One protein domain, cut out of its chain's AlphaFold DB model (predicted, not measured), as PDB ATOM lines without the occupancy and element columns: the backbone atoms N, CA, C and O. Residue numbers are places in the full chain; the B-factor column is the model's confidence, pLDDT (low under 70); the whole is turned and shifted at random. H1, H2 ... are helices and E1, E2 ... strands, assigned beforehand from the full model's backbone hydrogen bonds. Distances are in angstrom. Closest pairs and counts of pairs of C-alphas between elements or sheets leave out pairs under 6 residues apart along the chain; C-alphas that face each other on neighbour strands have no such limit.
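Overview. This is residues 3 to 84 of the 97 residues of the protein "GNAT family N-acetyltransferase" of Paraburkholderia panacisoli (UniProt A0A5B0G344). A twisted sheet of five strands has one helix, H1, packed over one face, mainly over the meander E1, E2 and E3, three strands each antiparallel to the one before. The hairpin of E4 and E5 extends the sheet beyond E3, and the last residues fold back so that 82 to 83 pair with 71 to 72 of E5. The printed part has 82 residues, with one named helix and five named strands that follow each other along the chain as E1 E2 E3 H1 E4 E5; the sheet, E1 E2 E3 E4 E5 across, is mixed, and the class is mixed, helices and strands. The whole is compact, with a radius of gyration of the C-alphas of 12.8 A and spans of 37 by 26 by 22 A.

Along the chain. E1, residues 3 to 8, is 16.8 A long and begins at C-alpha 3 (-34.934, 53.395, 15.910). E2, residues 11 to 22, is 33.2 A long and bends by 51 degrees at residue 14. E3, residues 25 to 33, is 24.2 A long. H1, residues 42 to 56, is 21.5 A long. E4, residues 61 to 66, is 16.5 A long. E5, residues 69 to 73, is 13.0 A long and ends at C-alpha 73 (-32.312, 41.100, 28.205).

Arrangement. E1 and E2 form a hairpin, with N 4 and O 16 at 2.9 A. E2 and E3 form another, with N 17 and O 29 at 2.9 A. E3 and E4 are parallel at 38 degrees, with N 28 and O 63 at 2.7 A; with H1 they make a strand-helix-strand unit, two parallel neighbour strands with a helix between, and its crossover is right-handed. The hairpin E4 and E5 has N 64 and O 71 at 2.8 A. H1 is on the sheet, making two layers, a helix on one face of a sheet; its closest C-alphas to E2 are those of Leu 46 and Cys 16, 7.0 A apart. Every O i to N i+4 pair in H1 is within hydrogen-bond range. E1 and E5, the edge strands, are apart.

Size, cuts and confidence. The C-alphas farthest apart, of Asp 9 and Gly 23, are 37.8 A apart. The printed part has no cut, and no link is long. Mean pLDDT of the printed part is 71.9; residue 19, residues 21 to 22 and residues 65 to 84 are under 70.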
ATOM      1  N   PHE A   3     -35.552  54.154  16.989       80.31
ATOM      2  CA  PHE A   3     -34.934  53.395  15.910       80.31
ATOM      3  C   PHE A   3     -33.480  53.842  15.788       80.31
ATOM      4  O   PHE A   3     -33.189  55.034  15.841       80.31
ATOM      5  N   PHE A   4     -32.577  52.879  15.655       82.00
ATOM      6  CA  PHE A   4     -31.152  53.128  15.515       82.00
ATOM      7  C   PHE A   4     -30.662  52.527  14.207       82.00
ATOM      8  O   PHE A   4     -31.020  51.401  13.850       82.00
ATOM      9  N   ILE A   5     -29.841  53.294  13.502       85.12
ATOM     10  CA  ILE A   5     -29.247  52.915  12.226       85.12
ATOM     11  C   ILE A   5     -27.750  53.173  12.332       85.12
ATOM     12  O   ILE A   5     -27.335  54.213  12.839       85.12
ATOM     13  N   PHE A   6     -26.953  52.218  11.865       83.25
ATOM     14  CA  PHE A   6     -25.534  52.428  11.623       83.25
ATOM     15  C   PHE A   6     -25.306  52.533  10.118       83.25
ATOM     16  O   PHE A   6     -25.639  51.606   9.372       83.25
ATOM     17  N   GLU A   7     -24.751  53.661   9.693       88.69
ATOM     18  CA  GLU A   7     -24.422  53.963   8.304       88.69
ATOM     19  C   GLU A   7     -22.900  54.044   8.144       88.69
ATOM     20  O   GLU A   7     -22.210  54.591   9.004       88.69
ATOM     21  N   SER A   8     -22.387  53.489   7.049       83.50
ATOM     22  CA  SER A   8     -20.995  53.640   6.615       83.50
ATOM     23  C   SER A   8     -20.997  53.932   5.128       83.50
ATOM     24  O   SER A   8     -21.681  53.239   4.376       83.50
ATOM     25  N   ASP A   9     -20.246  54.947   4.708       86.19
ATOM     26  CA  ASP A   9     -20.044  55.285   3.292       86.19
ATOM     27  C   ASP A   9     -21.354  55.474   2.501       86.19
ATOM     28  O   ASP A   9     -21.464  55.059   1.351       86.19
ATOM     29  N   GLY A  10     -22.381  56.068   3.120       84.56
ATOM     30  CA  GLY A  10     -23.686  56.274   2.481       84.56
ATOM     31  C   GLY A  10     -24.596  55.041   2.465       84.56
ATOM     32  O   GLY A  10     -25.672  55.072   1.865       84.56
ATOM     33  N   HIS A  11     -24.185  53.938   3.097       81.31
ATOM     34  CA  HIS A  11     -24.924  52.680   3.111       81.31
ATOM     35  C   HIS A  11     -25.333  52.267   4.523       81.31
ATOM     36  O   HIS A  11     -24.527  52.237   5.453       81.31
ATOM     37  N   VAL A  12     -26.596  51.861   4.677       82.81
ATOM     38  CA  VAL A  12     -27.095  51.283   5.928       82.81
ATOM     39  C   VAL A  12     -26.479  49.903   6.141       82.81
ATOM     40  O   VAL A  12     -26.726  48.958   5.391       82.81
ATOM     41  N   VAL A  13     -25.694  49.776   7.204       81.94
ATOM     42  CA  VAL A  13     -24.978  48.548   7.560       81.94
ATOM     43  C   VAL A  13     -25.732  47.762   8.626       81.94
ATOM     44  O   VAL A  13     -25.660  46.532   8.666       81.94
ATOM     45  N   THR A  14     -26.437  48.433   9.538       77.50
ATOM     46  CA  THR A  14     -27.196  47.767  10.606       77.50
ATOM     47  C   THR A  14     -28.404  48.593  11.017       77.50
ATOM     48  O   THR A  14     -28.350  49.821  11.022       77.50
ATOM     49  N   VAL A  15     -29.484  47.910  11.391       76.19
ATOM     50  CA  VAL A  15     -30.708  48.515  11.925       76.19
ATOM     51  C   VAL A  15     -31.089  47.830  13.234       76.19
ATOM     52  O   VAL A  15     -30.887  46.626  13.390       76.19
ATOM     53  N   CYS A  16     -31.648  48.598  14.166       77.94
ATOM     54  CA  CYS A  16     -32.327  48.093  15.353       77.94
ATOM     55  C   CYS A  16     -33.572  48.936  15.640       77.94
ATOM     56  O   CYS A  16     -33.503  50.165  15.675       77.94
ATOM     57  N   VAL A  17     -34.711  48.284  15.880       76.00
ATOM     58  CA  VAL A  17     -35.970  48.956  16.218       76.00
ATOM     59  C   VAL A  17     -36.367  48.606  17.643       76.00
ATOM     60  O   VAL A  17     -36.383  47.445  18.042       76.00
ATOM     61  N   TRP A  18     -36.735  49.624  18.408       75.56
ATOM     62  CA  TRP A  18     -37.202  49.484  19.772       75.56
ATOM     63  C   TRP A  18     -38.611  50.025  19.931       75.56
ATOM     64  O   TRP A  18     -38.890  51.204  19.680       75.56
ATOM     65  N   LEU A  19     -39.498  49.154  20.405       69.88
ATOM     66  CA  LEU A  19     -40.886  49.477  20.671       69.88
ATOM     67  C   LEU A  19     -41.173  49.359  22.166       69.88
ATOM     68  O   LEU A  19     -40.932  48.319  22.770       69.88
ATOM     69  N   VAL A  20     -41.772  50.395  22.745       71.44
ATOM     70  CA  VAL A  20     -42.369  50.321  24.083       71.44
ATOM     71  C   VAL A  20     -43.836  49.977  23.880       71.44
ATOM     72  O   VAL A  20     -44.566  50.775  23.297       71.44
ATOM     73  N   ALA A  21     -44.244  48.769  24.266       63.22
ATOM     74  CA  ALA A  21     -45.587  48.270  23.968       63.22
ATOM     75  C   ALA A  21     -46.527  48.318  25.180       63.22
ATOM     76  O   ALA A  21     -47.736  48.396  24.985       63.22
ATOM     77  N   ASN A  22     -46.008  48.271  26.416       62.59
ATOM     78  CA  ASN A  22     -46.862  48.280  27.603       62.59
ATOM     79  C   ASN A  22     -46.107  48.723  28.871       62.59
ATOM     80  O   ASN A  22     -45.315  47.966  29.435       62.59
ATOM     81  N   GLY A  23     -46.342  49.959  29.319       71.62
ATOM     82  CA  GLY A  23     -45.741  50.507  30.538       71.62
ATOM     83  C   GLY A  23     -44.210  50.500  30.510       71.62
ATOM     84  O   GLY A  23     -43.595  51.175  29.688       71.62
ATOM     85  N   LYS A  24     -43.604  49.738  31.425       73.38
ATOM     86  CA  LYS A  24     -42.149  49.655  31.621       73.38
ATOM     87  C   LYS A  24     -41.481  48.462  30.933       73.38
ATOM     88  O   LYS A  24     -40.324  48.168  31.227       73.38
ATOM     89  N   ALA A  25     -42.194  47.765  30.052       71.88
ATOM     90  CA  ALA A  25     -41.636  46.689  29.246       71.88
ATOM     91  C   ALA A  25     -41.485  47.139  27.791       71.88
ATOM     92  O   ALA A  25     -42.408  47.706  27.190       71.88
ATOM     93  N   GLY A  26     -40.325  46.851  27.206       74.44
ATOM     94  CA  GLY A  26     -40.071  47.118  25.798       74.44
ATOM     95  C   GLY A  26     -39.580  45.900  25.026       74.44
ATOM     96  O   GLY A  26     -39.070  44.921  25.574       74.44
ATOM     97  N   LEU A  27     -39.792  45.958  23.718       76.25
ATOM     98  CA  LEU A  27     -39.523  44.895  22.771       76.25
ATOM     99  C   LEU A  27     -38.541  45.393  21.707       76.25
ATOM    100  O   LEU A  27     -38.839  46.308  20.934       76.25
ATOM    101  N   ILE A  28     -37.382  44.743  21.648       76.44
ATOM    102  CA  ILE A  28     -36.381  44.882  20.598       76.44
ATOM    103  C   ILE A  28     -36.844  44.054  19.406       76.44
ATOM    104  O   ILE A  28     -37.104  42.850  19.509       76.44
ATOM    105  N   ARG A  29     -36.942  44.704  18.251       76.38
ATOM    106  CA  ARG A  29     -37.276  44.079  16.977       76.38
ATOM    107  C   ARG A  29     -36.283  44.486  15.906       76.38
ATOM    108  O   ARG A  29     -35.633  45.524  15.983       76.38
ATOM    109  N   SER A  30     -36.203  43.648  14.878       78.94
ATOM    110  CA  SER A  30     -35.485  43.967  13.643       78.94
ATOM    111  C   SER A  30     -34.014  44.350  13.857       78.94
ATOM    112  O   SER A  30     -33.493  45.174  13.113       78.94
ATOM    113  N   LEU A  31     -33.349  43.767  14.866       80.25
ATOM    114  CA  LEU A  31     -31.900  43.882  15.032       80.25
ATOM    115  C   LEU A  31     -31.224  43.050  13.940       80.25
ATOM    116  O   LEU A  31     -31.220  41.819  14.000       80.25
ATOM    117  N   ALA A  32     -30.676  43.720  12.934       82.12
ATOM    118  CA  ALA A  32     -30.089  43.068  11.773       82.12
ATOM    119  C   ALA A  32     -28.812  43.781  11.335       82.12
ATOM    120  O   ALA A  32     -28.841  44.966  11.017       82.12
ATOM    121  N   VAL A  33     -27.709  43.027  11.285       82.50
ATOM    122  CA  VAL A  33     -26.402  43.461  10.769       82.50
ATOM    123  C   VAL A  33     -26.207  42.858   9.380       82.50
ATOM    124  O   VAL A  33     -26.362  41.639   9.213       82.50
ATOM    125  N   ASN A  34     -25.833  43.693   8.408       80.56
ATOM    126  CA  ASN A  34     -25.420  43.254   7.080       80.56
ATOM    127  C   ASN A  34     -24.360  42.139   7.212       80.56
ATOM    128  O   ASN A  34     -23.368  42.339   7.918       80.56
ATOM    129  N   PRO A  35     -24.537  40.968   6.565       80.88
ATOM    130  CA  PRO A  35     -23.594  39.856   6.657       80.88
ATOM    131  C   PRO A  35     -22.132  40.239   6.413       80.88
ATOM    132  O   PRO A  35     -21.265  39.748   7.132       80.88
ATOM    133  N   ALA A  36     -21.872  41.147   5.467       80.94
ATOM    134  CA  ALA A  36     -20.525  41.599   5.119       80.94
ATOM    135  C   ALA A  36     -19.843  42.418   6.231       80.94
ATOM    136  O   ALA A  36     -18.623  42.522   6.256       80.94
ATOM    137  N   ALA A  37     -20.621  42.966   7.166       79.38
ATOM    138  CA  ALA A  37     -20.142  43.794   8.270       79.38
ATOM    139  C   ALA A  37     -20.240  43.095   9.638       79.38
ATOM    140  O   ALA A  37     -20.088  43.714  10.696       79.38
ATOM    141  N   ARG A  38     -20.524  41.786   9.649       81.19
ATOM    142  CA  ARG A  38     -20.506  40.986  10.880       81.19
ATOM    143  C   ARG A  38     -19.085  40.885  11.432       81.19
ATOM    144  O   ARG A  38     -18.107  41.125  10.739       81.19
ATOM    145  N   ASN A  39     -18.983  40.530  12.710       78.50
ATOM    146  CA  ASN A  39     -17.720  40.424  13.458       78.50
ATOM    147  C   ASN A  39     -16.939  41.742  13.634       78.50
ATOM    148  O   ASN A  39     -15.927  41.748  14.323       78.50
ATOM    149  N   ALA A  40     -17.453  42.870  13.135       81.00
ATOM    150  CA  ALA A  40     -16.902  44.204  13.381       81.00
ATOM    151  C   ALA A  40     -17.382  44.840  14.706       81.00
ATOM    152  O   ALA A  40     -17.122  46.006  14.976       81.00
ATOM    153  N   GLY A  41     -18.144  44.109  15.530       80.81
ATOM    154  CA  GLY A  41     -18.680  44.617  16.801       80.81
ATOM    155  C   GLY A  41     -19.883  45.568  16.683       80.81
ATOM    156  O   GLY A  41     -20.412  45.992  17.706       80.81
ATOM    157  N   ILE A  42     -20.378  45.848  15.473       80.88
ATOM    158  CA  ILE A  42     -21.469  46.812  15.214       80.88
ATOM    159  C   ILE A  42     -22.755  46.460  15.973       80.88
ATOM    160  O   ILE A  42     -23.372  47.320  16.598       80.88
ATOM    161  N   GLY A  43     -23.131  45.178  15.989       77.88
ATOM    162  CA  GLY A  43     -24.305  44.722  16.740       77.88
ATOM    163  C   GLY A  43     -24.200  45.013  18.241       77.88
ATOM    164  O   GLY A  43     -25.195  45.368  18.863       77.88
ATOM    165  N   ARG A  44     -22.990  44.938  18.815       78.50
ATOM    166  CA  ARG A  44     -22.753  45.251  20.229       78.50
ATOM    167  C   ARG A  44     -22.941  46.739  20.508       78.50
ATOM    168  O   ARG A  44     -23.593  47.075  21.485       78.50
ATOM    169  N   VAL A  45     -22.402  47.608  19.651       82.19
ATOM    170  CA  VAL A  45     -22.555  49.069  19.784       82.19
ATOM    171  C   VAL A  45     -24.029  49.464  19.744       82.19
ATOM    172  O   VAL A  45     -24.490  50.236  20.579       82.19
ATOM    173  N   LEU A  46     -24.794  48.888  18.816       78.00
ATOM    174  CA  LEU A  46     -26.225  49.160  18.701       78.00
ATOM    175  C   LEU A  46     -27.030  48.698  19.910       78.00
ATOM    176  O   LEU A  46     -27.917  49.424  20.351       78.00
ATOM    177  N   VAL A  47     -26.716  47.522  20.456       77.00
ATOM    178  CA  VAL A  47     -27.353  47.047  21.688       77.00
ATOM    179  C   VAL A  47     -27.007  47.961  22.862       77.00
ATOM    180  O   VAL A  47     -27.914  48.336  23.592       77.00
ATOM    181  N   SER A  48     -25.756  48.405  23.007       80.38
ATOM    182  CA  SER A  48     -25.384  49.335  24.085       80.38
ATOM    183  C   SER A  48     -26.088  50.692  23.973       80.38
ATOM    184  O   SER A  48     -26.650  51.163  24.956       80.38
ATOM    185  N   ASN A  49     -26.163  51.280  22.776       81.12
ATOM    186  CA  ASN A  49     -26.916  52.527  22.567       81.12
ATOM    187  C   ASN A  49     -28.409  52.351  22.879       81.12
ATOM    188  O   ASN A  49     -29.077  53.260  23.377       81.12
ATOM    189  N   LEU A  50     -28.944  51.168  22.581       77.88
ATOM    190  CA  LEU A  50     -30.317  50.841  22.907       77.88
ATOM    191  C   LEU A  50     -30.522  50.698  24.420       77.88
ATOM    192  O   LEU A  50     -31.487  51.247  24.941       77.88
ATOM    193  N   GLU A  51     -29.627  50.006  25.123       77.12
ATOM    194  CA  GLU A  51     -29.647  49.861  26.584       77.12
ATOM    195  C   GLU A  51     -29.597  51.224  27.289       77.12
ATOM    196  O   GLU A  51     -30.363  51.459  28.224       77.12
ATOM    197  N   GLU A  52     -28.773  52.156  26.805       80.94
ATOM    198  CA  GLU A  52     -28.745  53.534  27.308       80.94
ATOM    199  C   GLU A  52     -30.095  54.238  27.102       80.94
ATOM    200  O   GLU A  52     -30.641  54.850  28.024       80.94
ATOM    201  N   ALA A  53     -30.697  54.095  25.918       78.12
ATOM    202  CA  ALA A  53     -32.007  54.671  25.636       78.12
ATOM    203  C   ALA A  53     -33.138  54.039  26.467       78.12
ATOM    204  O   ALA A  53     -34.094  54.733  26.825       78.12
ATOM    205  N   VAL A  54     -33.042  52.744  26.778       74.62
ATOM    206  CA  VAL A  54     -33.955  52.011  27.672       74.62
ATOM    207  C   VAL A  54     -33.829  52.540  29.103       74.62
ATOM    208  O   VAL A  54     -34.845  52.852  29.728       74.62
ATOM    209  N   ALA A  55     -32.598  52.713  29.592       75.12
ATOM    210  CA  ALA A  55     -32.324  53.240  30.927       75.12
ATOM    211  C   ALA A  55     -32.881  54.663  31.107       75.12
ATOM    212  O   ALA A  55     -33.545  54.949  32.105       75.12
ATOM    213  N   LEU A  56     -32.709  55.534  30.105       79.50
ATOM    214  CA  LEU A  56     -33.281  56.889  30.111       79.50
ATOM    215  C   LEU A  56     -34.817  56.891  30.165       79.50
ATOM    216  O   LEU A  56     -35.419  57.811  30.718       79.50
ATOM    217  N   GLN A  57     -35.460  55.857  29.621       75.94
ATOM    218  CA  GLN A  57     -36.917  55.719  29.587       75.94
ATOM    219  C   GLN A  57     -37.499  55.017  30.825       75.94
ATOM    220  O   GLN A  57     -38.713  54.829  30.885       75.94
ATOM    221  N   LYS A  58     -36.672  54.662  31.824       75.75
ATOM    222  CA  LYS A  58     -37.090  53.939  33.046       75.75
ATOM    223  C   LYS A  58     -37.854  52.644  32.738       75.75
ATOM    224  O   LYS A  58     -38.862  52.330  33.376       75.75
ATOM    225  N   ILE A  59     -37.398  51.940  31.710       73.69
ATOM    226  CA  ILE A  59     -37.925  50.635  31.321       73.69
ATOM    227  C   ILE A  59     -37.193  49.584  32.153       73.69
ATOM    228  O   ILE A  59     -35.965  49.534  32.161       73.69
ATOM    229  N   ASP A  60     -37.963  48.747  32.840       70.56
ATOM    230  CA  ASP A  60     -37.441  47.777  33.800       70.56
ATOM    231  C   ASP A  60     -37.085  46.448  33.111       70.56
ATOM    232  O   ASP A  60     -36.228  45.717  33.601       70.56
ATOM    233  N   GLN A  61     -37.717  46.135  31.967       70.38
ATOM    234  CA  GLN A  61     -37.533  44.865  31.252       70.38
ATOM    235  C   GLN A  61     -37.523  45.029  29.729       70.38
ATOM    236  O   GLN A  61     -38.360  45.728  29.149       70.38
ATOM    237  N   SER A  62     -36.591  44.333  29.073       70.31
ATOM    238  CA  SER A  62     -36.432  44.347  27.617       70.31
ATOM    239  C   SER A  62     -36.414  42.930  27.051       70.31
ATOM    240  O   SER A  62     -35.716  42.057  27.559       70.31
ATOM    241  N   TYR A  63     -37.151  42.703  25.968       72.81
ATOM    242  CA  TYR A  63     -37.228  41.401  25.299       72.81
ATOM    243  C   TYR A  63     -36.768  41.514  23.851       72.81
ATOM    244  O   TYR A  63     -37.054  42.512  23.198       72.81
ATOM    245  N   GLN A  64     -36.125  40.482  23.310       71.81
ATOM    246  CA  GLN A  64     -35.867  40.350  21.877       71.81
ATOM    247  C   GLN A  64     -36.517  39.082  21.344       71.81
ATOM    248  O   GLN A  64     -36.344  37.992  21.885       71.81
ATOM    249  N   LEU A  65     -37.217  39.230  20.226       67.00
ATOM    250  CA  LEU A  65     -37.650  38.101  19.415       67.00
ATOM    251  C   LEU A  65     -36.500  37.689  18.497       67.00
ATOM    252  O   LEU A  65     -36.018  38.492  17.694       67.00
ATOM    253  N   THR A  66     -36.071  36.442  18.612       67.00
ATOM    254  CA  THR A  66     -35.126  35.808  17.696       67.00
ATOM    255  C   THR A  66     -35.869  34.785  16.839       67.00
ATOM    256  O   THR A  66     -36.994  34.383  17.136       67.00
ATOM    257  N   THR A  67     -35.252  34.345  15.745       59.72
ATOM    258  CA  THR A  67     -35.816  33.287  14.892       59.72
ATOM    259  C   THR A  67     -35.992  31.958  15.628       59.72
ATOM    260  O   THR A  67     -36.782  31.130  15.190       59.72
ATOM    261  N   THR A  68     -35.274  31.747  16.734       57.31
ATOM    262  CA  THR A  68     -35.295  30.506  17.521       57.31
ATOM    263  C   THR A  68     -36.052  30.631  18.846       57.31
ATOM    264  O   THR A  68     -36.146  29.643  19.570       57.31
ATOM    265  N   GLY A  69     -36.616  31.799  19.177       56.78
ATOM    266  CA  GLY A  69     -37.396  31.987  20.401       56.78
ATOM    267  C   GLY A  69     -37.456  33.436  20.878       56.78
ATOM    268  O   GLY A  69     -37.250  34.376  20.116       56.78
ATOM    269  N   VAL A  70     -37.752  33.627  22.163       55.00
ATOM    270  CA  VAL A  70     -37.674  34.939  22.817       55.00
ATOM    271  C   VAL A  70     -36.536  34.919  23.823       55.00
ATOM    272  O   VAL A  70     -36.408  33.982  24.610       55.00
ATOM    273  N   CYS A  71     -35.710  35.957  23.807       54.81
ATOM    274  CA  CYS A  71     -34.657  36.152  24.789       54.81
ATOM    275  C   CYS A  71     -34.964  37.400  25.614       54.81
ATOM    276  O   CYS A  71     -35.210  38.473  25.059       54.81
ATOM    277  N   ALA A  72     -34.952  37.264  26.936       54.84
ATOM    278  CA  ALA A  72     -34.971  38.403  27.836       54.84
ATOM    279  C   ALA A  72     -33.563  39.010  27.897       54.84
ATOM    280  O   ALA A  72     -32.567  38.291  28.035       54.84
ATOM    281  N   VAL A  73     -33.492  40.336  27.808       58.12
ATOM    282  CA  VAL A  73     -32.312  41.100  28.205       58.12
ATOM    283  C   VAL A  73     -32.498  41.423  29.677       58.12
ATOM    284  O   VAL A  73     -33.377  42.228  30.003       58.12
ATOM    285  N   PRO A  74     -31.722  40.829  30.595       52.31
ATOM    286  CA  PRO A  74     -31.602  41.432  31.906       52.31
ATOM    287  C   PRO A  74     -30.949  42.799  31.710       52.31
ATOM    288  O   PRO A  74     -29.824  42.913  31.222       52.31
ATOM    289  N   THR A  75     -31.684  43.845  32.052       48.03
ATOM    290  CA  THR A  75     -31.182  45.209  32.030       48.03
ATOM    291  C   THR A  75     -29.989  45.296  32.986       48.03
ATOM    292  O   THR A  75     -30.058  44.897  34.147       48.03
ATOM    293  N   PHE A  76     -28.886  45.837  32.471       47.00
ATOM    294  CA  PHE A  76     -27.780  46.442  33.215       47.00
ATOM    295  C   PHE A  76     -26.614  45.558  33.713       47.00
ATOM    296  O   PHE A  76     -25.479  46.011  33.598       47.00
ATOM    297  N   GLU A  77     -26.792  44.319  34.197       39.31
ATOM    298  CA  GLU A  77     -25.680  43.668  34.946       39.31
ATOM    299  C   GLU A  77     -25.171  42.309  34.445       39.31
ATOM    300  O   GLU A  77     -24.092  41.868  34.851       39.31
ATOM    301  N   ARG A  78     -25.854  41.640  33.510       40.38
ATOM    302  CA  ARG A  78     -25.338  40.396  32.909       40.38
ATOM    303  C   ARG A  78     -25.495  40.442  31.399       40.38
ATOM    304  O   ARG A  78     -26.602  40.394  30.887       40.38
ATOM    305  N   ARG A  79     -24.369  40.470  30.679       51.00
ATOM    306  CA  ARG A  79     -24.276  40.468  29.201       51.00
ATOM    307  C   ARG A  79     -24.722  39.146  28.554       51.00
ATOM    308  O   ARG A  79     -24.240  38.779  27.484       51.00
ATOM    309  N   THR A  80     -25.601  38.407  29.217       49.88
ATOM    310  CA  THR A  80     -26.065  37.095  28.793       49.88
ATOM    311  C   THR A  80     -27.558  37.191  28.553       49.88
ATOM    312  O   THR A  80     -28.338  37.366  29.486       49.88
ATOM    313  N   TRP A  81     -27.940  37.067  27.288       53.59
ATOM    314  CA  TRP A  81     -29.324  36.870  26.890       53.59
ATOM    315  C   TRP A  81     -29.816  35.570  27.505       53.59
ATOM    316  O   TRP A  81     -29.256  34.505  27.233       53.59
ATOM    317  N   LEU A  82     -30.838  35.657  28.348       53.91
ATOM    318  CA  LEU A  82     -31.451  34.468  28.915       53.91
ATOM    319  C   LEU A  82     -32.645  34.089  28.039       53.91
ATOM    320  O   LEU A  82     -33.419  34.972  27.657       53.91
ATOM    321  N   PRO A  83     -32.813  32.803  27.686       53.84
ATOM    322  CA  PRO A  83     -34.049  32.366  27.064       53.84
ATOM    323  C   PRO A  83     -35.199  32.751  27.995       53.84
ATOM    324  O   PRO A  83     -35.164  32.456  29.191       53.84
ATOM    325  N   ALA A  84     -36.193  33.450  27.452       56.19
ATOM    326  CA  ALA A  84     -37.424  33.696  28.175       56.19
ATOM    327  C   ALA A  84     -38.176  32.362  28.218       56.19
ATOM    328  O   ALA A  84     -38.905  32.004  27.290       56.19
TER     329      ALA A  84